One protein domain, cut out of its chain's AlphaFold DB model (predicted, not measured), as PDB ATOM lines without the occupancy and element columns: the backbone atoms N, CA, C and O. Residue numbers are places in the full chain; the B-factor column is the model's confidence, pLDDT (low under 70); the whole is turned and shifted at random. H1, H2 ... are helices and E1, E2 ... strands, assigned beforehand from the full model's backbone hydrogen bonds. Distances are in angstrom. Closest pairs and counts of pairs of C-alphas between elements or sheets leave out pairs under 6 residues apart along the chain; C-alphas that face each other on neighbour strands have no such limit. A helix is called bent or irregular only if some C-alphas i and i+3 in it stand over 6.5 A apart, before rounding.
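AT A GLANCE: This is residues 54 to 197 and 219 to 293 of the 293 residues of an uncharacterized protein of Legionella londiniensis (UniProt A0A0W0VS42). A twisted sheet of seven strands makes the core, with helices over both of its faces: H1 and H2 on one face, H7 and H8 on the other. H6 packs on both H4 and H8, and H5 lies beyond, off the sheet and farthest from the mean of the C-alphas. The printed part has 219 residues with eight named helices and seven named strands, in the order E1 H1 E2 H2 H3 E3 H4 H5 H6 E4 E5 H7 H8 E6 E7. The sheet runs E4 E3 E2 E1 E5 E7 E6 and is mixed, as is the class, helices and strands. The whole is compact, with a radius of gyration of the C-alphas of 17.5 A and spans of 59 by 44 by 34 A.

IN THESE COORDINATES: The strands are E1, residues 60 to 71, 31.8 A long, from C-alpha 60 at (186.470, 306.850, 186.211); E2, residues 104 to 114, 32.3 A; E3, residues 155 to 158; E4, residues 223 to 225; E5, residues 238 to 243; E6, residues 266 to 272; and E7, residues 279 to 285, ending with C-alpha 285 at (189.927, 300.732, 196.080). The helices are H1, residues 82 to 93; H2, residues 122 to 137, the longest at 23.5 A, from C-alpha 122 at (197.991, 282.394, 171.322); H3, residues 143 to 150; H4, residues 159 to 168; H5, residues 174 to 182; H6, residues 184 to 197, 20.1 A; H7, residues 245 to 253; and H8, residues 255 to 262. H7 is irregular, with C-alphas 246 and 249 7.6 A apart.

HOW THE PARTS SIT: E1 is parallel to E2 at 17 degrees, with N 62 and O 105 2.9 A apart, and to E5 at 38 degrees, with N 240 and O 61 2.8 A apart. E3 is parallel to E2, with N 157 and O 108 at 2.8 A, and antiparallel to edge strand E4, with N 224 and O 156 at 2.8 A. E7 is antiparallel to E5, with N 283 and O 239 at 2.8 A, and forms a hairpin with edge strand E6, with N 282 and O 269 at 2.8 A. E1, H1, E2 and E2, H2 H3, E3 are strand-helix-strand units, two parallel neighbour strands with helices between; E5, H7 H8, E6 is a split one, with E7 between its strands; the three crossovers are right-handed. H1 lies over E1 at a height of 10.5 A; H2 comes closest to E2 at the C-alphas of Ile 112 and Ile 125, 6.4 A. On the face opposite H1, H7 lies over E7 at 8.3 A and H8 over E6 at 9.4 A; H4, on that face too, is over none of the strands. H3 touches H1, closest at the C-alphas of Ser 85 and Tyr 144, 5.9 A, and H5 touches H6 only at the corner, only just, with 3 pairs of C-alphas within 8 A. H6 grazes the sheet and touches H8, closest at the C-alphas of Gln 189 and Tyr 256, 5.5 A. Every O i to N i+4 pair is within hydrogen-bond range in H1, H3, H4, H5 and H8; H2 has 9 of 12, H6 8 of 10 and H7 3 of 5.

THE WHOLE: The two C-alphas farthest apart are those of Lys 76 and His 293, 60.9 A. Residues 198 to 218 are not printed, and C-alphas 197 and 219 are 8.6 A apart across the cut. The link from E4 to E5, residues 226 to 237, is long. Mean pLDDT of the printed part is 82.7; 32 residues are under 70, among them 94 to 102, 272 to 277 and 287 to 293.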
ATOM      1  N   PRO A  54     200.612 305.804 187.986       82.88
ATOM      2  CA  PRO A  54     199.902 306.749 188.833       82.88
ATOM      3  C   PRO A  54     198.398 306.741 188.536       82.88
ATOM      4  O   PRO A  54     197.963 306.746 187.385       82.88
ATOM      5  N   VAL A  55     197.601 306.774 189.603       84.19
ATOM      6  CA  VAL A  55     196.138 306.765 189.516       84.19
ATOM      7  C   VAL A  55     195.591 308.184 189.483       84.19
ATOM      8  O   VAL A  55     195.958 309.016 190.314       84.19
ATOM      9  N   GLN A  56     194.669 308.456 188.561       82.00
ATOM     10  CA  GLN A  56     193.991 309.741 188.491       82.00
ATOM     11  C   GLN A  56     193.111 309.982 189.726       82.00
ATOM     12  O   GLN A  56     192.344 309.096 190.110       82.00
ATOM     13  N   PRO A  57     193.151 311.186 190.325       71.25
ATOM     14  CA  PRO A  57     192.346 311.500 191.505       71.25
ATOM     15  C   PRO A  57     190.829 311.484 191.269       71.25
ATOM     16  O   PRO A  57     190.090 311.150 192.188       71.25
ATOM     17  N   SER A  58     190.371 311.853 190.067       74.12
ATOM     18  CA  SER A  58     188.955 312.138 189.767       74.12
ATOM     19  C   SER A  58     188.423 311.515 188.465       74.12
ATOM     20  O   SER A  58     187.308 311.825 188.043       74.12
ATOM     21  N   GLY A  59     189.207 310.655 187.806       80.88
ATOM     22  CA  GLY A  59     188.759 309.913 186.622       80.88
ATOM     23  C   GLY A  59     187.953 308.671 186.998       80.88
ATOM     24  O   GLY A  59     188.089 308.153 188.106       80.88
ATOM     25  N   THR A  60     187.161 308.145 186.072       87.00
ATOM     26  CA  THR A  60     186.470 306.850 186.211       87.00
ATOM     27  C   THR A  60     186.752 305.985 184.997       87.00
ATOM     28  O   THR A  60     186.921 306.491 183.891       87.00
ATOM     29  N   VAL A  61     186.793 304.672 185.188       88.94
ATOM     30  CA  VAL A  61     186.824 303.720 184.076       88.94
ATOM     31  C   VAL A  61     185.453 303.067 183.975       88.94
ATOM     32  O   VAL A  61     184.900 302.646 184.987       88.94
ATOM     33  N   VAL A  62     184.894 303.010 182.772       86.00
ATOM     34  CA  VAL A  62     183.640 302.308 182.488       86.00
ATOM     35  C   VAL A  62     183.966 301.182 181.525       86.00
ATOM     36  O   VAL A  62     184.291 301.438 180.367       86.00
ATOM     37  N   ASP A  63     183.911 299.944 182.000       85.06
ATOM     38  CA  ASP A  63     184.078 298.771 181.157       85.06
ATOM     39  C   ASP A  63     182.738 298.170 180.769       85.06
ATOM     40  O   ASP A  63     181.952 297.709 181.598       85.06
ATOM     41  N   ILE A  64     182.493 298.179 179.465       75.50
ATOM     42  CA  ILE A  64     181.389 297.472 178.847       75.50
ATOM     43  C   ILE A  64     181.753 295.991 178.833       75.50
ATOM     44  O   ILE A  64     182.877 295.627 178.472       75.50
ATOM     45  N   TYR A  65     180.786 295.170 179.243       70.25
ATOM     46  CA  TYR A  65     180.848 293.715 179.285       70.25
ATOM     47  C   TYR A  65     181.676 293.057 178.173       70.25
ATOM     48  O   TYR A  65     181.671 293.485 177.018       70.25
ATOM     49  N   SER A  66     182.313 291.946 178.553       70.00
ATOM     50  CA  SER A  66     183.130 291.098 177.694       70.00
ATOM     51  C   SER A  66     182.380 290.596 176.458       70.00
ATOM     52  O   SER A  66     181.490 289.740 176.525       70.00
ATOM     53  N   LEU A  67     182.772 291.095 175.289       78.56
ATOM     54  CA  LEU A  67     182.350 290.544 174.017       78.56
ATOM     55  C   LEU A  67     182.990 289.167 173.827       78.56
ATOM     56  O   LEU A  67     184.142 289.045 173.422       78.56
ATOM     57  N   ASN A  68     182.196 288.130 174.076       80.69
ATOM     58  CA  ASN A  68     182.615 286.742 173.942       80.69
ATOM     59  C   ASN A  68     182.500 286.261 172.484       80.69
ATOM     60  O   ASN A  68     181.400 286.049 171.936       80.69
ATOM     61  N   TRP A  69     183.644 286.042 171.842       84.50
ATOM     62  CA  TRP A  69     183.742 285.529 170.484       84.50
ATOM     63  C   TRP A  69     184.298 284.109 170.443       84.50
ATOM     64  O   TRP A  69     185.316 283.794 171.039       84.50
ATOM     65  N   GLU A  70     183.631 283.248 169.678       86.38
ATOM     66  CA  GLU A  70     184.139 281.922 169.349       86.38
ATOM     67  C   GLU A  70     184.370 281.901 167.836       86.38
ATOM     68  O   GLU A  70     183.423 281.871 167.041       86.38
ATOM     69  N   ALA A  71     185.636 282.062 167.465       85.56
ATOM     70  CA  ALA A  71     186.131 282.258 166.107       85.56
ATOM     71  C   ALA A  71     186.741 280.956 165.569       85.56
ATOM     72  O   ALA A  71     187.212 280.132 166.338       85.56
ATOM     73  N   SER A  72     186.720 280.746 164.258       84.56
ATOM     74  CA  SER A  72     187.406 279.632 163.592       84.56
ATOM     75  C   SER A  72     188.473 280.194 162.683       84.56
ATOM     76  O   SER A  72     188.132 280.983 161.812       84.56
ATOM     77  N   VAL A  73     189.731 279.792 162.833       80.06
ATOM     78  CA  VAL A  73     190.869 280.386 162.097       80.06
ATOM     79  C   VAL A  73     190.676 280.362 160.569       80.06
ATOM     80  O   VAL A  73     191.145 281.245 159.861       80.06
ATOM     81  N   GLU A  74     189.914 279.400 160.052       81.06
ATOM     82  CA  GLU A  74     189.678 279.215 158.615       81.06
ATOM     83  C   GLU A  74     188.603 280.151 158.028       81.06
ATOM     84  O   GLU A  74     188.484 280.296 156.806       81.06
ATOM     85  N   LYS A  75     187.780 280.790 158.868       78.50
ATOM     86  CA  LYS A  75     186.634 281.579 158.403       78.50
ATOM     87  C   LYS A  75     187.044 283.019 158.078       78.50
ATOM     88  O   LYS A  75     187.521 283.754 158.933       78.50
ATOM     89  N   LYS A  76     186.744 283.482 156.861       69.44
ATOM     90  CA  LYS A  76     186.862 284.906 156.491       69.44
ATOM     91  C   LYS A  76     185.704 285.726 157.079       69.44
ATOM     92  O   LYS A  76     184.578 285.233 157.159       69.44
ATOM     93  N   HIS A  77     185.967 286.982 157.453       70.06
ATOM     94  CA  HIS A  77     184.978 287.941 157.981       70.06
ATOM     95  C   HIS A  77     184.203 287.432 159.205       70.06
ATOM     96  O   HIS A  77     182.974 287.434 159.257       70.06
ATOM     97  N   GLN A  78     184.918 286.966 160.221       75.88
ATOM     98  CA  GLN A  78     184.284 286.321 161.371       75.88
ATOM     99  C   GLN A  78     183.422 287.284 162.170       75.88
ATOM    100  O   GLN A  78     182.364 286.885 162.641       75.88
ATOM    101  N   PHE A  79     183.818 288.553 162.221       78.94
ATOM    102  CA  PHE A  79     183.147 289.617 162.963       78.94
ATOM    103  C   PHE A  79     181.926 290.224 162.254       78.94
ATOM    104  O   PHE A  79     181.378 291.223 162.720       78.94
ATOM    105  N   SER A  80     181.454 289.619 161.155       68.50
ATOM    106  CA  SER A  80     180.264 290.066 160.416       68.50
ATOM    107  C   SER A  80     178.978 289.301 160.778       68.50
ATOM    108  O   SER A  80     177.986 289.365 160.045       68.50
ATOM    109  N   ASP A  81     178.959 288.549 161.887       67.25
ATOM    110  CA  ASP A  81     177.763 287.820 162.322       67.25
ATOM    111  C   ASP A  81     176.681 288.779 162.855       67.25
ATOM    112  O   ASP A  81     176.776 289.351 163.950       67.25
ATOM    113  N   LYS A  82     175.606 288.933 162.070       63.19
ATOM    114  CA  LYS A  82     174.464 289.803 162.387       63.19
ATOM    115  C   LYS A  82     173.772 289.431 163.706       63.19
ATOM    116  O   LYS A  82     173.181 290.316 164.320       63.19
ATOM    117  N   ARG A  83     173.805 288.165 164.149       69.31
ATOM    118  CA  ARG A  83     173.136 287.741 165.397       69.31
ATOM    119  C   ARG A  83     173.874 288.272 166.623       69.31
ATOM    120  O   ARG A  83     173.244 288.895 167.473       69.31
ATOM    121  N   LYS A  84     175.200 288.118 166.657       65.44
ATOM    122  CA  LYS A  84     176.045 288.679 167.725       65.44
ATOM    123  C   LYS A  84     176.050 290.207 167.700       65.44
ATOM    124  O   LYS A  84     175.880 290.831 168.738       65.44
ATOM    125  N   SER A  85     176.102 290.805 166.509       64.44
ATOM    126  CA  SER A  85     176.024 292.266 166.342       64.44
ATOM    127  C   SER A  85     174.756 292.870 166.967       64.44
ATOM    128  O   SER A  85     174.820 293.915 167.606       64.44
ATOM    129  N   LYS A  86     173.594 292.211 166.822       70.12
ATOM    130  CA  LYS A  86     172.326 292.670 167.422       70.12
ATOM    131  C   LYS A  86     172.324 292.590 168.948       70.12
ATOM    132  O   LYS A  86     171.776 293.480 169.591       70.12
ATOM    133  N   GLN A  87     172.909 291.535 169.512       71.94
ATOM    134  CA  GLN A  87     173.030 291.381 170.960       71.94
ATOM    135  C   GLN A  87     173.917 292.483 171.551       71.94
ATOM    136  O   GLN A  87     173.481 293.179 172.462       71.94
ATOM    137  N   ILE A  88     175.091 292.704 170.956       67.44
ATOM    138  CA  ILE A  88     176.026 293.771 171.340       67.44
ATOM    139  C   ILE A  88     175.332 295.134 171.314       67.44
ATOM    140  O   ILE A  88     175.407 295.890 172.274       67.44
ATOM    141  N   LEU A  89     174.593 295.430 170.240       71.06
ATOM    142  CA  LEU A  89     173.834 296.676 170.128       71.06
ATOM    143  C   LEU A  89     172.779 296.827 171.233       71.06
ATOM    144  O   LEU A  89     172.629 297.918 171.774       71.06
ATOM    145  N   LYS A  90     172.057 295.753 171.582       73.00
ATOM    146  CA  LYS A  90     171.074 295.784 172.676       73.00
ATOM    147  C   LYS A  90     171.749 296.077 174.018       73.00
ATOM    148  O   LYS A  90     171.251 296.908 174.761       73.00
ATOM    149  N   GLU A  91     172.868 295.420 174.306       70.50
ATOM    150  CA  GLU A  91     173.618 295.587 175.557       70.50
ATOM    151  C   GLU A  91     174.228 296.993 175.671       70.50
ATOM    152  O   GLU A  91     174.081 297.642 176.703       70.50
ATOM    153  N   ILE A  92     174.816 297.508 174.586       68.06
ATOM    154  CA  ILE A  92     175.340 298.880 174.507       68.06
ATOM    155  C   ILE A  92     174.240 299.916 174.753       68.06
ATOM    156  O   ILE A  92     174.434 300.863 175.511       68.06
ATOM    157  N   ASN A  93     173.081 299.752 174.111       70.75
ATOM    158  CA  ASN A  93     171.979 300.707 174.235       70.75
ATOM    159  C   ASN A  93     171.381 300.747 175.648       70.75
ATOM    160  O   ASN A  93     170.709 301.715 175.993       70.75
ATOM    161  N   SER A  94     171.634 299.720 176.459       68.19
ATOM    162  CA  SER A  94     171.190 299.645 177.847       68.19
ATOM    163  C   SER A  94     172.124 300.344 178.842       68.19
ATOM    164  O   SER A  94     171.797 300.373 180.031       68.19
ATOM    165  N   ILE A  95     173.267 300.891 178.399       68.00
ATOM    166  CA  ILE A  95     174.206 301.639 179.249       68.00
ATOM    167  C   ILE A  95     173.577 302.988 179.632       68.00
ATOM    168  O   ILE A  95     173.341 303.822 178.749       68.00
ATOM    169  N   PRO A  96     173.333 303.267 180.925       64.62
ATOM    170  CA  PRO A  96     172.707 304.523 181.316       64.62
ATOM    171  C   PRO A  96     173.668 305.714 181.138       64.62
ATOM    172  O   PRO A  96     174.816 305.697 181.593       64.62
ATOM    173  N   LYS A  97     173.198 306.778 180.468       67.75
ATOM    174  CA  LYS A  97     174.017 307.951 180.088       67.75
ATOM    175  C   LYS A  97     174.613 308.701 181.283       67.75
ATOM    176  O   LYS A  97     175.656 309.327 181.153       67.75
ATOM    177  N   ASN A  98     173.974 308.634 182.446       62.72
ATOM    178  CA  ASN A  98     174.417 309.259 183.695       62.72
ATOM    179  C   ASN A  98     175.732 308.678 184.250       62.72
ATOM    180  O   ASN A  98     176.376 309.344 185.057       62.72
ATOM    181  N   HIS A  99     176.169 307.492 183.811       65.25
ATOM    182  CA  HIS A  99     177.490 306.942 184.166       65.25
ATOM    183  C   HIS A  99     178.604 307.368 183.191       65.25
ATOM    184  O   HIS A  99     179.791 307.126 183.432       65.25
ATOM    185  N   LEU A 100     178.237 308.049 182.104       66.94
ATOM    186  CA  LEU A 100     179.150 308.608 181.114       66.94
ATOM    187  C   LEU A 100     179.427 310.072 181.468       66.94
ATOM    188  O   LEU A 100     178.825 310.996 180.926       66.94
ATOM    189  N   THR A 101     180.313 310.286 182.439       65.56
ATOM    190  CA  THR A 101     180.800 311.630 182.782       65.56
ATOM    191  C   THR A 101     181.905 312.070 181.815       65.56
ATOM    192  O   THR A 101     182.539 311.233 181.176       65.56
ATOM    193  N   LEU A 102     182.192 313.375 181.737       61.50
ATOM    194  CA  LEU A 102     183.282 313.906 180.898       61.50
ATOM    195  C   LEU A 102     184.681 313.385 181.291       61.50
ATOM    196  O   LEU A 102     185.599 313.459 180.482       61.50
ATOM    197  N   SER A 103     184.860 312.869 182.512       77.00
ATOM    198  CA  SER A 103     186.116 312.272 182.987       77.00
ATOM    199  C   SER A 103     186.133 310.739 182.924       77.00
ATOM    200  O   SER A 103     187.100 310.121 183.383       77.00
ATOM    201  N   SER A 104     185.089 310.116 182.366       85.69
ATOM    202  CA  SER A 104     185.020 308.666 182.185       85.69
ATOM    203  C   SER A 104     185.851 308.225 180.979       85.69
ATOM    204  O   SER A 104     185.725 308.787 179.894       85.69
ATOM    205  N   GLN A 105     186.652 307.174 181.156       91.56
ATOM    206  CA  GLN A 105     187.279 306.441 180.060       91.56
ATOM    207  C   GLN A 105     186.500 305.162 179.780       91.56
ATOM    208  O   GLN A 105     186.339 304.331 180.677       91.56
ATOM    209  N   MET A 106     186.022 305.003 178.549       90.19
ATOM    210  CA  MET A 106     185.209 303.853 178.166       90.19
ATOM    211  C   MET A 106     186.066 302.767 177.519       90.19
ATOM    212  O   MET A 106     186.784 303.026 176.546       90.19
ATOM    213  N   LEU A 107     185.957 301.546 178.035       92.75
ATOM    214  CA  LEU A 107     186.625 300.372 177.491       92.75
ATOM    215  C   LEU A 107     185.644 299.233 177.212       92.75
ATOM    216  O   LEU A 107     184.600 299.128 177.847       92.75
ATOM    217  N   LEU A 108     185.997 298.370 176.267       91.31
ATOM    218  CA  LEU A 108     185.282 297.142 175.935       91.31
ATOM    219  C   LEU A 108     186.205 295.980 176.266       91.31
ATOM    220  O   LEU A 108     187.347 295.974 175.815       91.31
ATOM    221  N   VAL A 109     185.730 294.991 177.011       92.19
ATOM    222  CA  VAL A 109     186.486 293.746 177.180       92.19
ATOM    223  C   VAL A 109     186.182 292.832 175.987       92.19
ATOM    224  O   VAL A 109     185.029 292.689 175.596       92.19
ATOM    225  N   LEU A 110     187.201 292.259 175.354       92.56
ATOM    226  CA  LEU A 110     187.080 291.380 174.193       92.56
ATOM    227  C   LEU A 110     187.673 290.016 174.540       92.56
ATOM    228  O   LEU A 110     188.879 289.898 174.739       92.56
ATOM    229  N   ASP A 111     186.829 288.991 174.582       92.12
ATOM    230  CA  ASP A 111     187.231 287.619 174.879       92.12
ATOM    231  C   ASP A 111     187.051 286.743 173.640       92.12
ATOM    232  O   ASP A 111     185.954 286.251 173.360       92.12
ATOM    233  N   ILE A 112     188.123 286.574 172.865       91.31
ATOM    234  CA  ILE A 112     188.142 285.680 171.705       91.31
ATOM    235  C   ILE A 112     188.770 284.343 172.094       91.31
ATOM    236  O   ILE A 112     189.914 284.281 172.538       91.31
ATOM    237  N   LYS A 113     188.047 283.258 171.815       90.81
ATOM    238  CA  LYS A 113     188.581 281.893 171.791       90.81
ATOM    239  C   LYS A 113     188.407 281.268 170.410       90.81
ATOM    240  O   LYS A 113     187.460 281.581 169.682       90.81
ATOM    241  N   THR A 114     189.293 280.345 170.064       90.62
ATOM    242  CA  THR A 114     189.175 279.560 168.830       90.62
ATOM    243  C   THR A 114     188.228 278.371 169.023       90.62
ATOM    244  O   THR A 114     188.129 277.817 170.119       90.62
ATOM    245  N   LYS A 115     187.525 277.949 167.970       89.56
ATOM    246  CA  LYS A 115     186.681 276.741 167.984       89.56
ATOM    247  C   LYS A 115     187.513 275.475 168.085       89.56
ATOM    248  O   LYS A 115     187.084 274.499 168.688       89.56
ATOM    249  N   GLU A 116     188.676 275.502 167.454       89.38
ATOM    250  CA  GLU A 116     189.527 274.342 167.245       89.38
ATOM    251  C   GLU A 116     190.273 273.965 168.525       89.38
ATOM    252  O   GLU A 116     190.413 272.784 168.836       89.38
ATOM    253  N   CYS A 117     190.742 274.961 169.280       88.06
ATOM    254  CA  CYS A 117     191.606 274.724 170.437       88.06
ATOM    255  C   CYS A 117     191.352 275.676 171.617       88.06
ATOM    256  O   CYS A 117     192.146 275.736 172.555       88.06
ATOM    257  N   GLY A 118     190.240 276.417 171.616       90.00
ATOM    258  CA  GLY A 118     189.926 277.357 172.688       90.00
ATOM    259  C   GLY A 118     191.001 278.437 172.802       90.00
ATOM    260  O   GLY A 118     191.225 279.184 171.849       90.00
ATOM    261  N   TYR A 119     191.657 278.492 173.963       92.12
ATOM    262  CA  TYR A 119     192.725 279.446 174.279       92.12
ATOM    263  C   TYR A 119     194.147 278.916 174.017       92.12
ATOM    264  O   TYR A 119     195.113 279.620 174.285       92.12
ATOM    265  N   ASP A 120     194.297 277.697 173.486       90.44
ATOM    266  CA  ASP A 120     195.606 277.033 173.364       90.44
ATOM    267  C   ASP A 120     196.445 277.502 172.163       90.44
ATOM    268  O   ASP A 120     197.578 277.055 171.984       90.44
ATOM    269  N   ASN A 121     195.925 278.421 171.347       90.69
ATOM    270  CA  ASN A 121     196.633 279.002 170.208       90.69
ATOM    271  C   ASN A 121     196.708 280.527 170.329       90.69
ATOM    272  O   ASN A 121     195.880 281.262 169.785       90.69
ATOM    273  N   LEU A 122     197.728 280.982 171.057       93.31
ATOM    274  CA  LEU A 122     197.991 282.394 171.322       93.31
ATOM    275  C   LEU A 122     198.106 283.227 170.039       93.31
ATOM    276  O   LEU A 122     197.518 284.299 169.956       93.31
ATOM    277  N   GLU A 123     198.836 282.741 169.036       94.12
ATOM    278  CA  GLU A 123     199.088 283.501 167.805       94.12
ATOM    279  C   GLU A 123     197.821 283.663 166.958       94.12
ATOM    280  O   GLU A 123     197.565 284.745 166.425       94.12
ATOM    281  N   ALA A 124     196.971 282.631 166.898       92.88
ATOM    282  CA  ALA A 124     195.665 282.749 166.253       92.88
ATOM    283  C   ALA A 124     194.764 283.758 166.981       92.88
ATOM    284  O   ALA A 124     194.098 284.562 166.334       92.88
ATOM    285  N   ILE A 125     194.758 283.746 168.316       94.81
ATOM    286  CA  ILE A 125     193.956 284.682 169.117       94.81
ATOM    287  C   ILE A 125     194.441 286.117 168.933       94.81
ATOM    288  O   ILE A 125     193.616 286.985 168.660       94.81
ATOM    289  N   LYS A 126     195.757 286.358 168.997       95.19
ATOM    290  CA  LYS A 126     196.347 287.675 168.718       95.19
ATOM    291  C   LYS A 126     195.933 288.187 167.341       95.19
ATOM    292  O   LYS A 126     195.435 289.300 167.240       95.19
ATOM    293  N   SER A 127     196.061 287.348 166.311       94.31
ATOM    294  CA  SER A 127     195.683 287.714 164.940       94.31
ATOM    295  C   SER A 127     194.202 288.105 164.847       94.31
ATOM    296  O   SER A 127     193.859 289.119 164.250       94.31
ATOM    297  N   LEU A 128     193.311 287.343 165.489       92.88
ATOM    298  CA  LEU A 128     191.872 287.628 165.503       92.88
ATOM    299  C   LEU A 128     191.525 288.910 166.273       92.88
ATOM    300  O   LEU A 128     190.628 289.652 165.876       92.88
ATOM    301  N   GLU A 129     192.209 289.178 167.380       95.00
ATOM    302  CA  GLU A 129     192.030 290.415 168.139       95.00
ATOM    303  C   GLU A 129     192.561 291.635 167.373       95.00
ATOM    304  O   GLU A 129     191.917 292.685 167.374       95.00
ATOM    305  N   GLU A 130     193.677 291.498 166.655       94.31
ATOM    306  CA  GLU A 130     194.196 292.522 165.741       94.31
ATOM    307  C   GLU A 130     193.225 292.797 164.585       94.31
ATOM    308  O   GLU A 130     192.932 293.958 164.290       94.31
ATOM    309  N   GLU A 131     192.649 291.751 163.984       92.69
ATOM    310  CA  GLU A 131     191.582 291.880 162.986       92.69
ATOM    311  C   GLU A 131     190.359 292.624 163.548       92.69
ATOM    312  O   GLU A 131     189.792 293.484 162.871       92.69
ATOM    313  N   PHE A 132     189.955 292.340 164.791       92.12
ATOM    314  CA  PHE A 132     188.857 293.056 165.444       92.12
ATOM    315  C   PHE A 132     189.190 294.538 165.665       92.12
ATOM    316  O   PHE A 132     188.361 295.407 165.384       92.12
ATOM    317  N   LEU A 133     190.400 294.849 166.141       94.06
ATOM    318  CA  LEU A 133     190.860 296.228 166.334       94.06
ATOM    319  C   LEU A 133     190.900 297.004 165.010       94.06
ATOM    320  O   LEU A 133     190.531 298.181 164.975       94.06
ATOM    321  N   ALA A 134     191.270 296.347 163.908       93.50
ATOM    322  CA  ALA A 134     191.303 296.957 162.581       93.50
ATOM    323  C   ALA A 134     189.923 297.459 162.114       93.50
ATOM    324  O   ALA A 134     189.855 298.467 161.405       93.50
ATOM    325  N   LEU A 135     188.819 296.860 162.590       91.50
ATOM    326  CA  LEU A 135     187.455 297.319 162.286       91.50
ATOM    327  C   LEU A 135     187.223 298.779 162.705       91.50
ATOM    328  O   LEU A 135     186.430 299.489 162.085       91.50
ATOM    329  N   PHE A 136     187.919 299.274 163.733       92.25
ATOM    330  CA  PHE A 136     187.810 300.675 164.150       92.25
ATOM    331  C   PHE A 136     188.478 301.651 163.174       92.25
ATOM    332  O   PHE A 136     188.169 302.840 163.219       92.25
ATOM    333  N   SER A 137     189.307 301.179 162.247       91.94
ATOM    334  CA  SER A 137     189.938 302.012 161.212       91.94
ATOM    335  C   SER A 137     189.295 301.853 159.829       91.94
ATOM    336  O   SER A 137     189.634 302.584 158.902       91.94
ATOM    337  N   GLU A 138     188.345 300.929 159.669       91.31
ATOM    338  CA  GLU A 138     187.659 300.728 158.393       91.31
ATOM    339  C   GLU A 138     186.805 301.939 157.996       91.31
ATOM    340  O   GLU A 138     186.148 302.575 158.825       91.31
ATOM    341  N   ARG A 139     186.755 302.214 156.684       88.75
ATOM    342  CA  ARG A 139     185.898 303.261 156.102       88.75
ATOM    343  C   ARG A 139     184.410 302.955 156.281       88.75
ATOM    344  O   ARG A 139     183.629 303.870 156.510       88.75
ATOM    345  N   ASN A 140     184.039 301.680 156.170       87.88
ATOM    346  CA  ASN A 140     182.665 301.188 156.289       87.88
ATOM    347  C   ASN A 140     182.608 300.073 157.345       87.88
ATOM    348  O   ASN A 140     182.425 298.908 156.983       87.88
ATOM    349  N   PRO A 141     182.804 300.405 158.633       88.38
ATOM    350  CA  PRO A 141     182.863 299.399 159.677       88.38
ATOM    351  C   PRO A 141     181.480 298.761 159.900       88.38
ATOM    352  O   PRO A 141     180.451 299.367 159.574       88.38
ATOM    353  N   PRO A 142     181.409 297.569 160.517       84.81
ATOM    354  CA  PRO A 142     180.140 296.983 160.934       84.81
ATOM    355  C   PRO A 142     179.304 297.958 161.792       84.81
ATOM    356  O   PRO A 142     179.873 298.670 162.625       84.81
ATOM    357  N   PRO A 143     177.956 297.960 161.690       82.75
ATOM    358  CA  PRO A 143     177.110 298.921 162.410       82.75
ATOM    359  C   PRO A 143     177.330 298.965 163.929       82.75
ATOM    360  O   PRO A 143     177.223 300.026 164.538       82.75
ATOM    361  N   TYR A 144     177.668 297.834 164.557       82.62
ATOM    362  CA  TYR A 144     177.947 297.800 165.995       82.62
ATOM    363  C   TYR A 144     179.272 298.492 166.355       82.62
ATOM    364  O   TYR A 144     179.337 299.159 167.381       82.62
ATOM    365  N   ILE A 145     180.298 298.408 165.497       87.31
ATOM    366  CA  ILE A 145     181.560 299.143 165.664       87.31
ATOM    367  C   ILE A 145     181.307 300.643 165.512       87.31
ATOM    368  O   ILE A 145     181.809 301.436 166.306       87.31
ATOM    369  N   GLN A 146     180.485 301.043 164.537       84.69
ATOM    370  CA  GLN A 146     180.077 302.440 164.394       84.69
ATOM    371  C   GLN A 146     179.365 302.942 165.658       84.69
ATOM    372  O   GLN A 146     179.679 304.024 166.143       84.69
ATOM    373  N   GLN A 147     178.470 302.139 166.237       79.56
ATOM    374  CA  GLN A 147     177.799 302.493 167.485       79.56
ATOM    375  C   GLN A 147     178.769 302.586 168.671       79.56
ATOM    376  O   GLN A 147     178.668 303.534 169.446       79.56
ATOM    377  N   LEU A 148     179.728 301.658 168.793       84.69
ATOM    378  CA  LEU A 148     180.784 301.713 169.813       84.69
ATOM    379  C   LEU A 148     181.597 303.014 169.717       84.69
ATOM    380  O   LEU A 148     181.892 303.635 170.734       84.69
ATOM    381  N   LYS A 149     181.895 303.483 168.501       86.00
ATOM    382  CA  LYS A 149     182.519 304.800 168.303       86.00
ATOM    383  C   LYS A 149     181.599 305.938 168.754       86.00
ATOM    384  O   LYS A 149     182.052 306.833 169.459       86.00
ATOM    385  N   THR A 150     180.314 305.893 168.397       83.06
ATOM    386  CA  THR A 150     179.326 306.929 168.752       83.06
ATOM    387  C   THR A 150     179.140 307.086 170.262       83.06
ATOM    388  O   THR A 150     178.982 308.206 170.737       83.06
ATOM    389  N   ILE A 151     179.172 305.992 171.031       78.75
ATOM    390  CA  ILE A 151     179.071 306.052 172.500       78.75
ATOM    391  C   ILE A 151     180.371 306.520 173.175       78.75
ATOM    392  O   ILE A 151     180.382 306.717 174.386       78.75
ATOM    393  N   GLY A 152     181.451 306.709 172.411       84.25
ATOM    394  CA  GLY A 152     182.736 307.171 172.923       84.25
ATOM    395  C   GLY A 152     183.649 306.056 173.430       84.25
ATOM    396  O   GLY A 152     184.433 306.305 174.340       84.25
ATOM    397  N   LEU A 153     183.574 304.840 172.870       89.62
ATOM    398  CA  LEU A 153     184.530 303.781 173.194       89.62
ATOM    399  C   LEU A 153     185.959 304.203 172.817       89.62
ATOM    400  O   LEU A 153     186.258 304.450 171.645       89.62
ATOM    401  N   GLN A 154     186.858 304.211 173.800       93.50
ATOM    402  CA  GLN A 154     188.247 304.640 173.615       93.50
ATOM    403  C   GLN A 154     189.236 303.475 173.619       93.50
ATOM    404  O   GLN A 154     190.259 303.526 172.935       93.50
ATOM    405  N   PHE A 155     188.944 302.420 174.380       96.06
ATOM    406  CA  PHE A 155     189.880 301.318 174.579       96.06
ATOM    407  C   PHE A 155     189.214 299.954 174.408       96.06
ATOM    408  O   PHE A 155     188.019 299.785 174.644       96.06
ATOM    409  N   VAL A 156     190.008 298.958 174.032       95.62
ATOM    410  CA  VAL A 156     189.633 297.544 174.043       95.62
ATOM    411  C   VAL A 156     190.625 296.802 174.927       95.62
ATOM    412  O   VAL A 156     191.835 296.963 174.771       95.62
ATOM    413  N   PHE A 157     190.121 296.009 175.867       96.81
ATOM    414  CA  PHE A 157     190.913 295.076 176.654       96.81
ATOM    415  C   PHE A 157     190.883 293.698 175.994       96.81
ATOM    416  O   PHE A 157     189.812 293.133 175.794       96.81
ATOM    417  N   LEU A 158     192.051 293.144 175.704       96.94
ATOM    418  CA  LEU A 158     192.255 291.859 175.044       96.94
ATOM    419  C   LEU A 158     192.257 290.708 176.066       96.94
ATOM    420  O   LEU A 158     193.308 290.242 176.516       96.94
ATOM    421  N   GLU A 159     191.064 290.289 176.499       95.62
ATOM    422  CA  GLU A 159     190.874 289.198 177.467       95.62
ATOM    423  C   GLU A 159     191.260 287.840 176.864       95.62
ATOM    424  O   GLU A 159     191.848 287.014 177.565       95.62
ATOM    425  N   GLY A 160     190.993 287.628 175.570       95.38
ATOM    426  CA  GLY A 160     191.341 286.395 174.865       95.38
ATOM    427  C   GLY A 160     192.849 286.141 174.874       95.38
ATOM    428  O   GLY A 160     193.296 285.082 175.330       95.38
ATOM    429  N   LYS A 161     193.650 287.132 174.455       96.94
ATOM    430  CA  LYS A 161     195.121 287.061 174.536       96.94
ATOM    431  C   LYS A 161     195.600 286.877 175.971       96.94
ATOM    432  O   LYS A 161     196.486 286.059 176.192       96.94
ATOM    433  N   LEU A 162     195.025 287.577 176.954       97.12
ATOM    434  CA  LEU A 162     195.414 287.406 178.361       97.12
ATOM    435  C   LEU A 162     195.195 285.967 178.847       97.12
ATOM    436  O   LEU A 162     196.073 285.394 179.493       97.12
ATOM    437  N   LYS A 163     194.054 285.358 178.512       95.50
ATOM    438  CA  LYS A 163     193.771 283.951 178.826       95.50
ATOM    439  C   LYS A 163     194.751 283.004 178.137       95.50
ATOM    440  O   LYS A 163     195.269 282.095 178.785       95.50
ATOM    441  N   ALA A 164     195.031 283.228 176.856       94.88
ATOM    442  CA  ALA A 164     195.984 282.420 176.103       94.88
ATOM    443  C   ALA A 164     197.414 282.536 176.661       94.88
ATOM    444  O   ALA A 164     198.078 281.519 176.856       94.88
ATOM    445  N   ASP A 165     197.862 283.747 177.008       96.19
ATOM    446  CA  ASP A 165     199.163 283.972 177.645       96.19
ATOM    447  C   ASP A 165     199.236 283.259 179.003       96.19
ATOM    448  O   ASP A 165     200.189 282.527 179.260       96.19
ATOM    449  N   LEU A 166     198.214 283.394 179.858       94.38
ATOM    450  CA  LEU A 166     198.168 282.722 181.165       94.38
ATOM    451  C   LEU A 166     198.360 281.202 181.057       94.38
ATOM    452  O   LEU A 166     199.050 280.620 181.896       94.38
ATOM    453  N   LEU A 167     197.783 280.572 180.030       92.12
ATOM    454  CA  LEU A 167     197.944 279.140 179.761       92.12
ATOM    455  C   LEU A 167     199.305 278.812 179.126       92.12
ATOM    456  O   LEU A 167     199.898 277.783 179.440       92.12
ATOM    457  N   ALA A 168     199.839 279.679 178.264       91.62
ATOM    458  CA  ALA A 168     201.118 279.456 177.589       91.62
ATOM    459  C   ALA A 168     202.332 279.550 178.533       91.62
ATOM    460  O   ALA A 168     203.337 278.869 178.318       91.62
ATOM    461  N   GLN A 169     202.245 280.359 179.595       90.31
ATOM    462  CA  GLN A 169     203.349 280.584 180.539       90.31
ATOM    463  C   GLN A 169     203.615 279.407 181.502       90.31
ATOM    464  O   GLN A 169     204.557 279.482 182.289       90.31
ATOM    465  N   LYS A 170     202.815 278.326 181.462       84.56
ATOM    466  CA  LYS A 170     202.938 277.138 182.343       84.56
ATOM    467  C   LYS A 170     202.908 277.468 183.842       84.56
ATOM    468  O   LYS A 170     203.523 276.796 184.667       84.56
ATOM    469  N   LEU A 171     202.177 278.520 184.204       88.44
ATOM    470  CA  LEU A 171     202.104 279.030 185.576       88.44
ATOM    471  C   LEU A 171     201.247 278.156 186.493       88.44
ATOM    472  O   LEU A 171     201.320 278.300 187.712       88.44
ATOM    473  N   PHE A 172     200.439 277.261 185.936       87.06
ATOM    474  CA  PHE A 172     199.477 276.450 186.672       87.06
ATOM    475  C   PHE A 172     199.865 274.974 186.598       87.06
ATOM    476  O   PHE A 172     200.489 274.517 185.644       87.06
ATOM    477  N   HIS A 173     199.472 274.196 187.605       83.88
ATOM    478  CA  HIS A 173     199.619 272.744 187.528       83.88
ATOM    479  C   HIS A 173     198.726 272.186 186.393       83.88
ATOM    480  O   HIS A 173     197.619 272.700 186.202       83.88
ATOM    481  N   PRO A 174     199.100 271.104 185.678       84.56
ATOM    482  CA  PRO A 174     198.304 270.577 184.559       84.56
ATOM    483  C   PRO A 174     196.824 270.297 184.873       84.56
ATOM    484  O   PRO A 174     195.950 270.485 184.027       84.56
ATOM    485  N   SER A 175     196.508 269.873 186.103       81.12
ATOM    486  CA  SER A 175     195.117 269.687 186.549       81.12
ATOM    487  C   SER A 175     194.342 271.007 186.662       81.12
ATOM    488  O   SER A 175     193.157 271.049 186.331       81.12
ATOM    489  N   GLN A 176     195.005 272.086 187.083       82.44
ATOM    490  CA  GLN A 176     194.440 273.432 187.180       82.44
ATOM    491  C   GLN A 176     194.254 274.041 185.788       82.44
ATOM    492  O   GLN A 176     193.189 274.585 185.508       82.44
ATOM    493  N   GLU A 177     195.232 273.888 184.889       86.25
ATOM    494  CA  GLU A 177     195.090 274.308 183.487       86.25
ATOM    495  C   GLU A 177     193.903 273.613 182.827       86.25
ATOM    496  O   GLU A 177     193.058 274.264 182.216       86.25
ATOM    497  N   LYS A 178     193.783 272.292 183.006       85.00
ATOM    498  CA  LYS A 178     192.644 271.524 182.494       85.00
ATOM    499  C   LYS A 178     191.313 272.060 183.030       85.00
ATOM    500  O   LYS A 178     190.361 272.177 182.260       85.00
ATOM    501  N   HIS A 179     191.248 272.406 184.319       83.88
ATOM    502  CA  HIS A 179     190.060 273.022 184.915       83.88
ATOM    503  C   HIS A 179     189.726 274.363 184.259       83.88
ATOM    504  O   HIS A 179     188.611 274.520 183.762       83.88
ATOM    505  N   LEU A 180     190.692 275.285 184.191       86.19
ATOM    506  CA  LEU A 180     190.522 276.624 183.611       86.19
ATOM    507  C   LEU A 180     190.090 276.565 182.137       86.19
ATOM    508  O   LEU A 180     189.222 277.326 181.722       86.19
ATOM    509  N   LYS A 181     190.619 275.609 181.364       83.06
ATOM    510  CA  LYS A 181     190.199 275.365 179.973       83.06
ATOM    511  C   LYS A 181     188.763 274.842 179.869       83.06
ATOM    512  O   LYS A 181     188.074 275.125 178.893       83.06
ATOM    513  N   SER A 182     188.309 274.071 180.858       75.56
ATOM    514  CA  SER A 182     186.980 273.438 180.859       75.56
ATOM    515  C   SER A 182     185.868 274.285 181.496       75.56
ATOM    516  O   SER A 182     184.696 274.074 181.188       75.56
ATOM    517  N   SER A 183     186.213 275.241 182.367       69.38
ATOM    518  CA  SER A 183     185.274 276.089 183.112       69.38
ATOM    519  C   SER A 183     185.450 277.552 182.714       69.38
ATOM    520  O   SER A 183     186.290 278.264 183.268       69.38
ATOM    521  N   SER A 184     184.627 278.026 181.770       70.75
ATOM    522  CA  SER A 184     184.689 279.425 181.319       70.75
ATOM    523  C   SER A 184     184.458 280.409 182.469       70.75
ATOM    524  O   SER A 184     185.157 281.411 182.566       70.75
ATOM    525  N   SER A 185     183.537 280.096 183.388       83.00
ATOM    526  CA  SER A 185     183.175 280.990 184.491       83.00
ATOM    527  C   SER A 185     184.324 281.228 185.472       83.00
ATOM    528  O   SER A 185     184.582 282.373 185.832       83.00
ATOM    529  N   ASP A 186     185.021 280.178 185.919       84.56
ATOM    530  CA  ASP A 186     186.111 280.338 186.894       84.56
ATOM    531  C   ASP A 186     187.305 281.071 186.281       84.56
ATOM    532  O   ASP A 186     187.934 281.900 186.943       84.56
ATOM    533  N   PHE A 187     187.589 280.815 185.000       88.69
ATOM    534  CA  PHE A 187     188.666 281.510 184.309       88.69
ATOM    535  C   PHE A 187     188.337 282.995 184.093       88.69
ATOM    536  O   PHE A 187     189.187 283.843 184.359       88.69
ATOM    537  N   CYS A 188     187.094 283.332 183.720       88.75
ATOM    538  CA  CYS A 188     186.625 284.723 183.683       88.75
ATOM    539  C   CYS A 188     186.800 285.411 185.047       88.75
ATOM    540  O   CYS A 188     187.334 286.512 185.114       88.75
ATOM    541  N   GLN A 189     186.419 284.759 186.153       89.19
ATOM    542  CA  GLN A 189     186.558 285.332 187.501       89.19
ATOM    543  C   GLN A 189     188.025 285.544 187.917       89.19
ATOM    544  O   GLN A 189     188.335 286.526 188.590       89.19
ATOM    545  N   LEU A 190     188.938 284.652 187.515       91.94
ATOM    546  CA  LEU A 190     190.378 284.838 187.724       91.94
ATOM    547  C   LEU A 190     190.893 286.059 186.953       91.94
ATOM    548  O   LEU A 190     191.606 286.895 187.510       91.94
ATOM    549  N   VAL A 191     190.533 286.161 185.675       93.69
ATOM    550  CA  VAL A 191     190.999 287.232 184.791       93.69
ATOM    551  C   VAL A 191     190.402 288.591 185.173       93.69
ATOM    552  O   VAL A 191     191.091 289.604 185.061       93.69
ATOM    553  N   GLU A 192     189.205 288.622 185.760       91.44
ATOM    554  CA  GLU A 192     188.580 289.825 186.328       91.44
ATOM    555  C   GLU A 192     189.482 290.518 187.373       91.44
ATOM    556  O   GLU A 192     189.552 291.750 187.416       91.44
ATOM    557  N   PHE A 193     190.258 289.767 188.173       93.06
ATOM    558  CA  PHE A 193     191.248 290.370 189.077       93.06
ATOM    559  C   PHE A 193     192.335 291.139 188.322       93.06
ATOM    560  O   PHE A 193     192.717 292.227 188.755       93.06
ATOM    561  N   ILE A 194     192.830 290.579 187.215       95.62
ATOM    562  CA  ILE A 194     193.915 291.156 186.413       95.62
ATOM    563  C   ILE A 194     193.410 292.368 185.630       95.62
ATOM    564  O   ILE A 194     194.016 293.435 185.708       95.62
ATOM    565  N   ILE A 195     192.257 292.237 184.968       94.44
ATOM    566  CA  ILE A 195     191.595 293.330 184.251       94.44
ATOM    567  C   ILE A 195     191.412 294.534 185.180       94.44
ATOM    568  O   ILE A 195     191.844 295.644 184.869       94.44
ATOM    569  N   ASN A 196     190.817 294.327 186.358       92.06
ATOM    570  CA  ASN A 196     190.570 295.431 187.280       92.06
ATOM    571  C   ASN A 196     191.849 295.991 187.907       92.06
ATOM    572  O   ASN A 196     191.893 297.182 188.219       92.06
ATOM    573  N   ALA A 197     192.892 295.177 188.075       93.44
ATOM    574  CA  ALA A 197     194.191 295.666 188.520       93.44
ATOM    575  C   ALA A 197     194.812 296.626 187.498       93.44
ATOM    576  O   ALA A 197     195.255 297.718 187.856       93.44
ATOM    577  N   ALA A 219     199.527 296.307 181.762       95.19
ATOM    578  CA  ALA A 219     198.323 296.781 181.078       95.19
ATOM    579  C   ALA A 219     198.528 297.076 179.582       95.19
ATOM    580  O   ALA A 219     197.646 296.775 178.783       95.19
ATOM    581  N   GLU A 220     199.680 297.627 179.195       95.00
ATOM    582  CA  GLU A 220     199.992 298.042 177.814       95.00
ATOM    583  C   GLU A 220     199.936 296.900 176.787       95.00
ATOM    584  O   GLU A 220     199.654 297.111 175.602       95.00
ATOM    585  N   GLU A 221     200.145 295.663 177.234       96.25
ATOM    586  CA  GLU A 221     200.079 294.486 176.376       96.25
ATOM    587  C   GLU A 221     198.646 294.122 175.980       96.25
ATOM    588  O   GLU A 221     198.441 293.561 174.902       96.25
ATOM    589  N   TYR A 222     197.668 294.473 176.815       97.38
ATOM    590  CA  TYR A 222     196.286 294.001 176.704       97.38
ATOM    591  C   TYR A 222     195.277 295.126 176.506       97.38
ATOM    592  O   TYR A 222     194.207 294.887 175.966       97.38
ATOM    593  N   LEU A 223     195.592 296.353 176.911       96.44
ATOM    594  CA  LEU A 223     194.711 297.498 176.751       96.44
ATOM    595  C   LEU A 223     195.134 298.314 175.528       96.44
ATOM    596  O   LEU A 223     196.174 298.972 175.531       96.44
ATOM    597  N   LYS A 224     194.326 298.269 174.470       97.19
ATOM    598  CA  LYS A 224     194.617 298.899 173.176       97.19
ATOM    599  C   LYS A 224     193.677 300.062 172.902       97.19
ATOM    600  O   LYS A 224     192.498 300.013 173.241       97.19
ATOM    601  N   LYS A 225     194.199 301.111 172.267       96.69
ATOM    602  CA  LYS A 225     193.403 302.259 171.811       96.69
ATOM    603  C   LYS A 225     192.580 301.862 170.588       96.69
ATOM    604  O   LYS A 225     193.090 301.170 169.712       96.69
ATOM    605  N   THR A 226     191.342 302.341 170.496       94.75
ATOM    606  CA  THR A 226     190.510 302.171 169.287       94.75
ATOM    607  C   THR A 226     190.959 303.078 168.136       94.75
ATOM    608  O   THR A 226     190.589 302.842 166.989       94.75
ATOM    609  N   SER A 227     191.764 304.106 168.427       92.44
ATOM    610  CA  SER A 227     192.399 304.988 167.447       92.44
ATOM    611  C   SER A 227     193.762 305.484 167.958       92.44
ATOM    612  O   SER A 227     193.889 305.762 169.156       92.44
ATOM    613  N   PRO A 228     194.778 305.645 167.085       90.62
ATOM    614  CA  PRO A 228     196.084 306.196 167.455       90.62
ATOM    615  C   PRO A 228     196.030 307.594 168.090       90.62
ATOM    616  O   PRO A 228     196.859 307.896 168.947       90.62
ATOM    617  N   GLU A 229     195.054 308.420 167.701       92.25
ATOM    618  CA  GLU A 229     194.917 309.813 168.159       92.25
ATOM    619  C   GLU A 229     194.392 309.944 169.595       92.25
ATOM    620  O   GLU A 229     194.474 311.015 170.198       92.25
ATOM    621  N   LEU A 230     193.848 308.867 170.166       91.88
ATOM    622  CA  LEU A 230     193.365 308.888 171.540       91.88
ATOM    623  C   LEU A 230     194.532 309.047 172.519       91.88
ATOM    624  O   LEU A 230     195.609 308.463 172.349       91.88
ATOM    625  N   THR A 231     194.289 309.809 173.585       91.56
ATOM    626  CA  THR A 231     195.216 309.890 174.714       91.56
ATOM    627  C   THR A 231     195.401 308.519 175.342       91.56
ATOM    628  O   THR A 231     194.460 307.723 175.382       91.56
ATOM    629  N   ASP A 232     196.587 308.265 175.882       92.75
ATOM    630  CA  ASP A 232     196.860 307.002 176.559       92.75
ATOM    631  C   ASP A 232     195.962 306.811 177.778       92.75
ATOM    632  O   ASP A 232     195.499 307.774 178.403       92.75
ATOM    633  N   PHE A 233     195.707 305.542 178.093       93.25
ATOM    634  CA  PHE A 233     194.840 305.172 179.196       93.25
ATOM    635  C   PHE A 233     195.398 305.682 180.517       93.25
ATOM    636  O   PHE A 233     196.576 305.504 180.833       93.25
ATOM    637  N   LYS A 234     194.520 306.268 181.325       93.06
ATOM    638  CA  LYS A 234     194.877 306.784 182.639       93.06
ATOM    639  C   LYS A 234     194.197 305.954 183.723       93.06
ATOM    640  O   LYS A 234     192.969 305.950 183.789       93.06
ATOM    641  N   PRO A 235     194.951 305.271 184.592       92.31
ATOM    642  CA  PRO A 235     194.358 304.480 185.659       92.31
ATOM    643  C   PRO A 235     193.420 305.264 186.581       92.31
ATOM    644  O   PRO A 235     193.666 306.435 186.873       92.31
ATOM    645  N   SER A 236     192.393 304.602 187.117       91.06
ATOM    646  CA  SER A 236     191.464 305.170 188.104       91.06
ATOM    647  C   SER A 236     191.276 304.253 189.315       91.06
ATOM    648  O   SER A 236     191.383 303.033 189.223       91.06
ATOM    649  N   LYS A 237     190.958 304.850 190.474       86.44
ATOM    650  CA  LYS A 237     190.548 304.127 191.688       86.44
ATOM    651  C   LYS A 237     189.154 303.518 191.565       86.44
ATOM    652  O   LYS A 237     188.850 302.600 192.322       86.44
ATOM    653  N   VAL A 238     188.330 304.053 190.663       88.12
ATOM    654  CA  VAL A 238     186.922 303.703 190.485       88.12
ATOM    655  C   VAL A 238     186.713 303.120 189.092       88.12
ATOM    656  O   VAL A 238     186.960 303.782 188.082       88.12
ATOM    657  N   SER A 239     186.207 301.891 189.057       88.44
ATOM    658  CA  SER A 239     185.757 301.221 187.838       88.44
ATOM    659  C   SER A 239     184.278 300.880 187.946       88.44
ATOM    660  O   SER A 239     183.830 300.440 189.006       88.44
ATOM    661  N   TYR A 240     183.547 301.040 186.851       86.38
ATOM    662  CA  TYR A 240     182.182 300.558 186.681       86.38
ATOM    663  C   TYR A 240     182.160 299.494 185.598       86.38
ATOM    664  O   TYR A 240     182.364 299.822 184.431       86.38
ATOM    665  N   THR A 241     181.848 298.260 185.979       85.31
ATOM    666  CA  THR A 241     181.586 297.199 185.011       85.31
ATOM    667  C   THR A 241     180.101 297.141 184.713       85.31
ATOM    668  O   THR A 241     179.277 296.992 185.620       85.31
ATOM    669  N   VAL A 242     179.766 297.260 183.432       81.31
ATOM    670  CA  VAL A 242     178.402 297.143 182.923       81.31
ATOM    671  C   VAL A 242     178.188 295.705 182.473       81.31
ATOM    672  O   VAL A 242     178.639 295.341 181.391       81.31
ATOM    673  N   TYR A 243     177.492 294.891 183.267       78.06
ATOM    674  CA  TYR A 243     177.161 293.513 182.904       78.06
ATOM    675  C   TYR A 243     175.752 293.397 182.310       78.06
ATOM    676  O   TYR A 243     174.810 294.008 182.826       78.06
ATOM    677  N   PRO A 244     175.554 292.549 181.286       74.38
ATOM    678  CA  PRO A 244     174.226 292.233 180.803       74.38
ATOM    679  C   PRO A 244     173.449 291.413 181.851       74.38
ATOM    680  O   PRO A 244     174.059 290.758 182.705       74.38
ATOM    681  N   PRO A 245     172.107 291.364 181.762       72.88
ATOM    682  CA  PRO A 245     171.259 290.755 182.792       72.88
ATOM    683  C   PRO A 245     171.614 289.300 183.130       72.88
ATOM    684  O   PRO A 245     171.575 288.879 184.285       72.88
ATOM    685  N   PHE A 246     172.025 288.516 182.129       75.62
ATOM    686  CA  PHE A 246     172.378 287.105 182.315       75.62
ATOM    687  C   PHE A 246     173.664 286.886 183.133       75.62
ATOM    688  O   PHE A 246     173.891 285.776 183.608       75.62
ATOM    689  N   TYR A 247     174.466 287.931 183.369       75.56
ATOM    690  CA  TYR A 247     175.630 287.895 184.263       75.56
ATOM    691  C   TYR A 247     175.304 288.272 185.712       75.56
ATOM    692  O   TYR A 247     176.204 288.266 186.549       75.56
ATOM    693  N   TYR A 248     174.039 288.541 186.057       78.88
ATOM    694  CA  TYR A 248     173.663 289.026 187.388       78.88
ATOM    695  C   TYR A 248     174.210 288.185 188.542       78.88
ATOM    696  O   TYR A 248     174.789 288.722 189.488       78.88
ATOM    697  N   ALA A 249     174.078 286.860 188.466       78.38
ATOM    698  CA  ALA A 249     174.579 285.974 189.513       78.38
ATOM    699  C   ALA A 249     176.111 286.027 189.640       78.38
ATOM    700  O   ALA A 249     176.634 285.958 190.750       78.38
ATOM    701  N   ILE A 250     176.820 286.188 188.522       76.25
ATOM    702  CA  ILE A 250     178.281 286.300 188.488       76.25
ATOM    703  C   ILE A 250     178.709 287.651 189.075       76.25
ATOM    704  O   ILE A 250     179.523 287.684 189.992       76.25
ATOM    705  N   ALA A 251     178.094 288.750 188.636       77.50
ATOM    706  CA  ALA A 251     178.402 290.098 189.109       77.50
ATOM    707  C   ALA A 251     178.120 290.277 190.612       77.50
ATOM    708  O   ALA A 251     178.902 290.899 191.329       77.50
ATOM    709  N   THR A 252     177.027 289.698 191.122       79.06
ATOM    710  CA  THR A 252     176.590 289.911 192.514       79.06
ATOM    711  C   THR A 252     177.050 288.838 193.496       79.06
ATOM    712  O   THR A 252     177.232 289.131 194.676       79.06
ATOM    713  N   LYS A 253     177.217 287.588 193.045       81.25
ATOM    714  CA  LYS A 253     177.498 286.422 193.907       81.25
ATOM    715  C   LYS A 253     178.699 285.593 193.438       81.25
ATOM    716  O   LYS A 253     178.964 284.547 194.047       81.25
ATOM    717  N   GLY A 254     179.403 286.036 192.396       85.44
ATOM    718  CA  GLY A 254     180.612 285.400 191.880       85.44
ATOM    719  C   GLY A 254     181.735 285.342 192.911       85.44
ATOM    720  O   GLY A 254     181.750 286.083 193.901       85.44
ATOM    721  N   SER A 255     182.671 284.421 192.700       88.50
ATOM    722  CA  SER A 255     183.809 284.204 193.594       88.50
ATOM    723  C   SER A 255     184.753 285.411 193.630       88.50
ATOM    724  O   SER A 255     185.251 285.727 194.709       88.50
ATOM    725  N   TYR A 256     184.922 286.138 192.518       89.88
ATOM    726  CA  TYR A 256     185.627 287.425 192.475       89.88
ATOM    727  C   TYR A 256     184.963 288.451 193.401       89.88
ATOM    728  O   TYR A 256     185.594 288.937 194.341       89.88
ATOM    729  N   THR A 257     183.672 288.731 193.186       88.69
ATOM    730  CA  THR A 257     182.914 289.742 193.941       88.69
ATOM    731  C   THR A 257     182.958 289.465 195.439       88.69
ATOM    732  O   THR A 257     183.286 290.355 196.225       88.69
ATOM    733  N   LYS A 258     182.705 288.213 195.837       90.00
ATOM    734  CA  LYS A 258     182.756 287.790 197.243       90.00
ATOM    735  C   LYS A 258     184.137 288.000 197.851       90.00
ATOM    736  O   LYS A 258     184.240 288.574 198.931       90.00
ATOM    737  N   ALA A 259     185.191 287.570 197.161       90.69
ATOM    738  CA  ALA A 259     186.552 287.675 197.669       90.69
ATOM    739  C   ALA A 259     187.002 289.139 197.809       90.69
ATOM    740  O   ALA A 259     187.637 289.500 198.799       90.69
ATOM    741  N   MET A 260     186.622 290.001 196.861       91.25
ATOM    742  CA  MET A 260     186.893 291.440 196.925       91.25
ATOM    743  C   MET A 260     186.139 292.112 198.080       91.25
ATOM    744  O   MET A 260     186.757 292.858 198.838       91.25
ATOM    745  N   GLN A 261     184.851 291.801 198.272       89.62
ATOM    746  CA  GLN A 261     184.041 292.314 199.388       89.62
ATOM    747  C   GLN A 261     184.588 291.879 200.755       89.62
ATOM    748  O   GLN A 261     184.761 292.706 201.646       89.62
ATOM    749  N   GLN A 262     184.902 290.591 200.913       90.81
ATOM    750  CA  GLN A 262     185.413 290.027 202.168       90.81
ATOM    751  C   GLN A 262     186.798 290.563 202.546       90.81
ATOM    752  O   GLN A 262     187.153 290.565 203.721       90.81
ATOM    753  N   SER A 263     187.580 291.027 201.568       90.50
ATOM    754  CA  SER A 263     188.932 291.537 201.802       90.50
ATOM    755  C   SER A 263     188.986 292.816 202.641       90.50
ATOM    756  O   SER A 263     190.024 293.113 203.226       90.50
ATOM    757  N   GLY A 264     187.917 293.623 202.622       88.00
ATOM    758  CA  GLY A 264     187.910 294.975 203.188       88.00
ATOM    759  C   GLY A 264     188.821 295.987 202.471       88.00
ATOM    760  O   GLY A 264     188.857 297.151 202.859       88.00
ATOM    761  N   LEU A 265     189.540 295.591 201.414       87.88
ATOM    762  CA  LEU A 265     190.422 296.473 200.632       87.88
ATOM    763  C   LEU A 265     189.674 297.238 199.535       87.88
ATOM    764  O   LEU A 265     190.182 298.232 199.010       87.88
ATOM    765  N   PHE A 266     188.482 296.766 199.179       90.06
ATOM    766  CA  PHE A 266     187.679 297.301 198.092       90.06
ATOM    767  C   PHE A 266     186.237 297.490 198.539       90.06
ATOM    768  O   PHE A 266     185.658 296.634 199.208       90.06
ATOM    769  N   LYS A 267     185.641 298.594 198.104       88.19
ATOM    770  CA  LYS A 267     184.204 298.817 198.167       88.19
ATOM    771  C   LYS A 267     183.584 298.340 196.858       88.19
ATOM    772  O   LYS A 267     183.911 298.865 195.793       88.19
ATOM    773  N   ILE A 268     182.701 297.347 196.954       86.44
ATOM    774  CA  ILE A 268     181.904 296.859 195.829       86.44
ATOM    775  C   ILE A 268     180.453 297.268 196.051       86.44
ATOM    776  O   ILE A 268     179.827 296.804 197.003       86.44
ATOM    777  N   ASN A 269     179.923 298.102 195.163       83.50
ATOM    778  CA  ASN A 269     178.504 298.433 195.127       83.50
ATOM    779  C   ASN A 269     177.905 297.877 193.840       83.50
ATOM    780  O   ASN A 269     178.455 298.106 192.764       83.50
ATOM    781  N   ASN A 270     176.774 297.188 193.954       79.19
ATOM    782  CA  ASN A 270     176.033 296.680 192.807       79.19
ATOM    783  C   ASN A 270     174.702 297.418 192.722       79.19
ATOM    784  O   ASN A 270     173.928 297.394 193.678       79.19
ATOM    785  N   GLU A 271     174.440 298.047 191.585       72.94
ATOM    786  CA  GLU A 271     173.172 298.706 191.291       72.94
ATOM    787  C   GLU A 271     172.484 297.967 190.142       72.94
ATOM    788  O   GLU A 271     173.108 297.632 189.131       72.94
ATOM    789  N   LEU A 272     171.196 297.678 190.323       64.69
ATOM    790  CA  LEU A 272     170.326 297.203 189.255       64.69
ATOM    791  C   LEU A 272     169.659 298.412 188.610       64.69
ATOM    792  O   LEU A 272     168.998 299.193 189.293       64.69
ATOM    793  N   SER A 273     169.813 298.551 187.296       57.31
ATOM    794  CA  SER A 273     169.007 299.505 186.539       57.31
ATOM    795  C   SER A 273     167.593 298.949 186.367       57.31
ATOM    796  O   SER A 273     167.409 297.934 185.693       57.31
ATOM    797  N   ASN A 274     166.594 299.634 186.931       52.09
ATOM    798  CA  ASN A 274     165.178 299.250 186.827       52.09
ATOM    799  C   ASN A 274     164.647 299.244 185.379       52.09
ATOM    800  O   ASN A 274     163.616 298.634 185.116       52.09
ATOM    801  N   GLU A 275     165.311 299.935 184.445       51.31
ATOM    802  CA  GLU A 275     164.829 300.104 183.066       51.31
ATOM    803  C   GLU A 275     165.402 299.074 182.076       51.31
ATOM    804  O   GLU A 275     164.844 298.894 180.994       51.31
ATOM    805  N   SER A 276     166.511 298.401 182.409       55.81
ATOM    806  CA  SER A 276     167.260 297.577 181.442       55.81
ATOM    807  C   SER A 276     167.804 296.245 181.968       55.81
ATOM    808  O   SER A 276     168.458 295.527 181.206       55.81
ATOM    809  N   ASP A 277     167.560 295.914 183.243       64.06
ATOM    810  CA  ASP A 277     168.098 294.741 183.957       64.06
ATOM    811  C   ASP A 277     169.639 294.621 183.916       64.06
ATOM    812  O   ASP A 277     170.215 293.577 184.232       64.06
ATOM    813  N   VAL A 278     170.335 295.687 183.510       70.94
ATOM    814  CA  VAL A 278     171.798 295.766 183.512       70.94
ATOM    815  C   VAL A 278     172.297 295.870 184.945       70.94
ATOM    816  O   VAL A 278     171.719 296.581 185.775       70.94
ATOM    817  N   VAL A 279     173.406 295.186 185.216       73.00
ATOM    818  CA  VAL A 279     174.073 295.223 186.517       73.00
ATOM    819  C   VAL A 279     175.278 296.129 186.423       73.00
ATOM    820  O   VAL A 279     176.196 295.871 185.645       73.00
ATOM    821  N   LEU A 280     175.283 297.171 187.241       78.81
ATOM    822  CA  LEU A 280     176.414 298.069 187.378       78.81
ATOM    823  C   LEU A 280     177.183 297.685 188.631       78.81
ATOM    824  O   LEU A 280     176.710 297.892 189.748       78.81
ATOM    825  N   MET A 281     178.372 297.123 188.442       83.94
ATOM    826  CA  MET A 281     179.287 296.834 189.538       83.94
ATOM    827  C   MET A 281     180.308 297.963 189.643       83.94
ATOM    828  O   MET A 281     181.226 298.066 188.828       83.94
ATOM    829  N   LYS A 282     180.174 298.801 190.670       86.69
ATOM    830  CA  LYS A 282     181.200 299.771 191.046       86.69
ATOM    831  C   LYS A 282     182.239 299.080 191.919       86.69
ATOM    832  O   LYS A 282     181.915 298.619 193.011       86.69
ATOM    833  N   THR A 283     183.489 299.087 191.475       86.19
ATOM    834  CA  THR A 283     184.650 298.697 192.280       86.19
ATOM    835  C   THR A 283     185.479 299.927 192.606       86.19
ATOM    836  O   THR A 283     185.932 300.633 191.707       86.19
ATOM    837  N   GLU A 284     185.709 300.169 193.893       87.62
ATOM    838  CA  GLU A 284     186.537 301.268 194.382       87.62
ATOM    839  C   GLU A 284     187.584 300.747 195.366       87.62
ATOM    840  O   GLU A 284     187.260 300.022 196.306       87.62
ATOM    841  N   LYS A 285     188.854 301.094 195.149       84.31
ATOM    842  CA  LYS A 285     189.927 300.732 196.080       84.31
ATOM    843  C   LYS A 285     189.916 301.671 197.283       84.31
ATOM    844  O   LYS A 285     190.006 302.888 197.108       84.31
ATOM    845  N   ASN A 286     189.874 301.109 198.488       83.12
ATOM    846  CA  ASN A 286     189.899 301.899 199.712       83.12
ATOM    847  C   ASN A 286     191.236 302.644 199.809       83.12
ATOM    848  O   ASN A 286     192.312 302.068 199.638       83.12
ATOM    849  N   THR A 287     191.166 303.954 200.033       63.28
ATOM    850  CA  THR A 287     192.342 304.832 200.129       63.28
ATOM    851  C   THR A 287     193.012 304.779 201.498       63.28
ATOM    852  O   THR A 287     194.155 305.206 201.634       63.28
ATOM    853  N   GLU A 288     192.340 304.179 202.475       53.03
ATOM    854  CA  GLU A 288     192.816 304.000 203.836       53.03
ATOM    855  C   GLU A 288     192.922 302.503 204.120       53.03
ATOM    856  O   GLU A 288     191.932 301.813 204.351       53.03
ATOM    857  N   SER A 289     194.146 301.975 204.119       40.88
ATOM    858  CA  SER A 289     194.416 300.835 204.990       40.88
ATOM    859  C   SER A 289     194.442 301.414 206.398       40.88
ATOM    860  O   SER A 289     195.474 301.925 206.832       40.88
ATOM    861  N   ALA A 290     193.288 301.427 207.063       32.97
ATOM    862  CA  ALA A 290     193.232 301.678 208.490       32.97
ATOM    863  C   ALA A 290     194.270 300.776 209.164       32.97
ATOM    864  O   ALA A 290     194.397 299.594 208.830       32.97
ATOM    865  N   HIS A 291     195.036 301.360 210.080       31.50
ATOM    866  CA  HIS A 291     195.810 300.624 211.060       31.50
ATOM    867  C   HIS A 291     194.858 299.672 211.792       31.50
ATOM    868  O   HIS A 291     194.173 300.068 212.730       31.50
ATOM    869  N   VAL A 292     194.761 298.427 211.328       30.00
ATOM    870  CA  VAL A 292     194.185 297.354 212.130       30.00
ATOM    871  C   VAL A 292     195.310 296.926 213.057       30.00
ATOM    872  O   VAL A 292     196.294 296.329 212.614       30.00
ATOM    873  N   HIS A 293     195.191 297.407 214.293       31.23
ATOM    874  CA  HIS A 293     196.016 297.062 215.444       31.23
ATOM    875  C   HIS A 293     196.023 295.557 215.714       31.23
ATOM    876  O   HIS A 293     194.970 294.915 215.504       31.23
TER     877      HIS A 293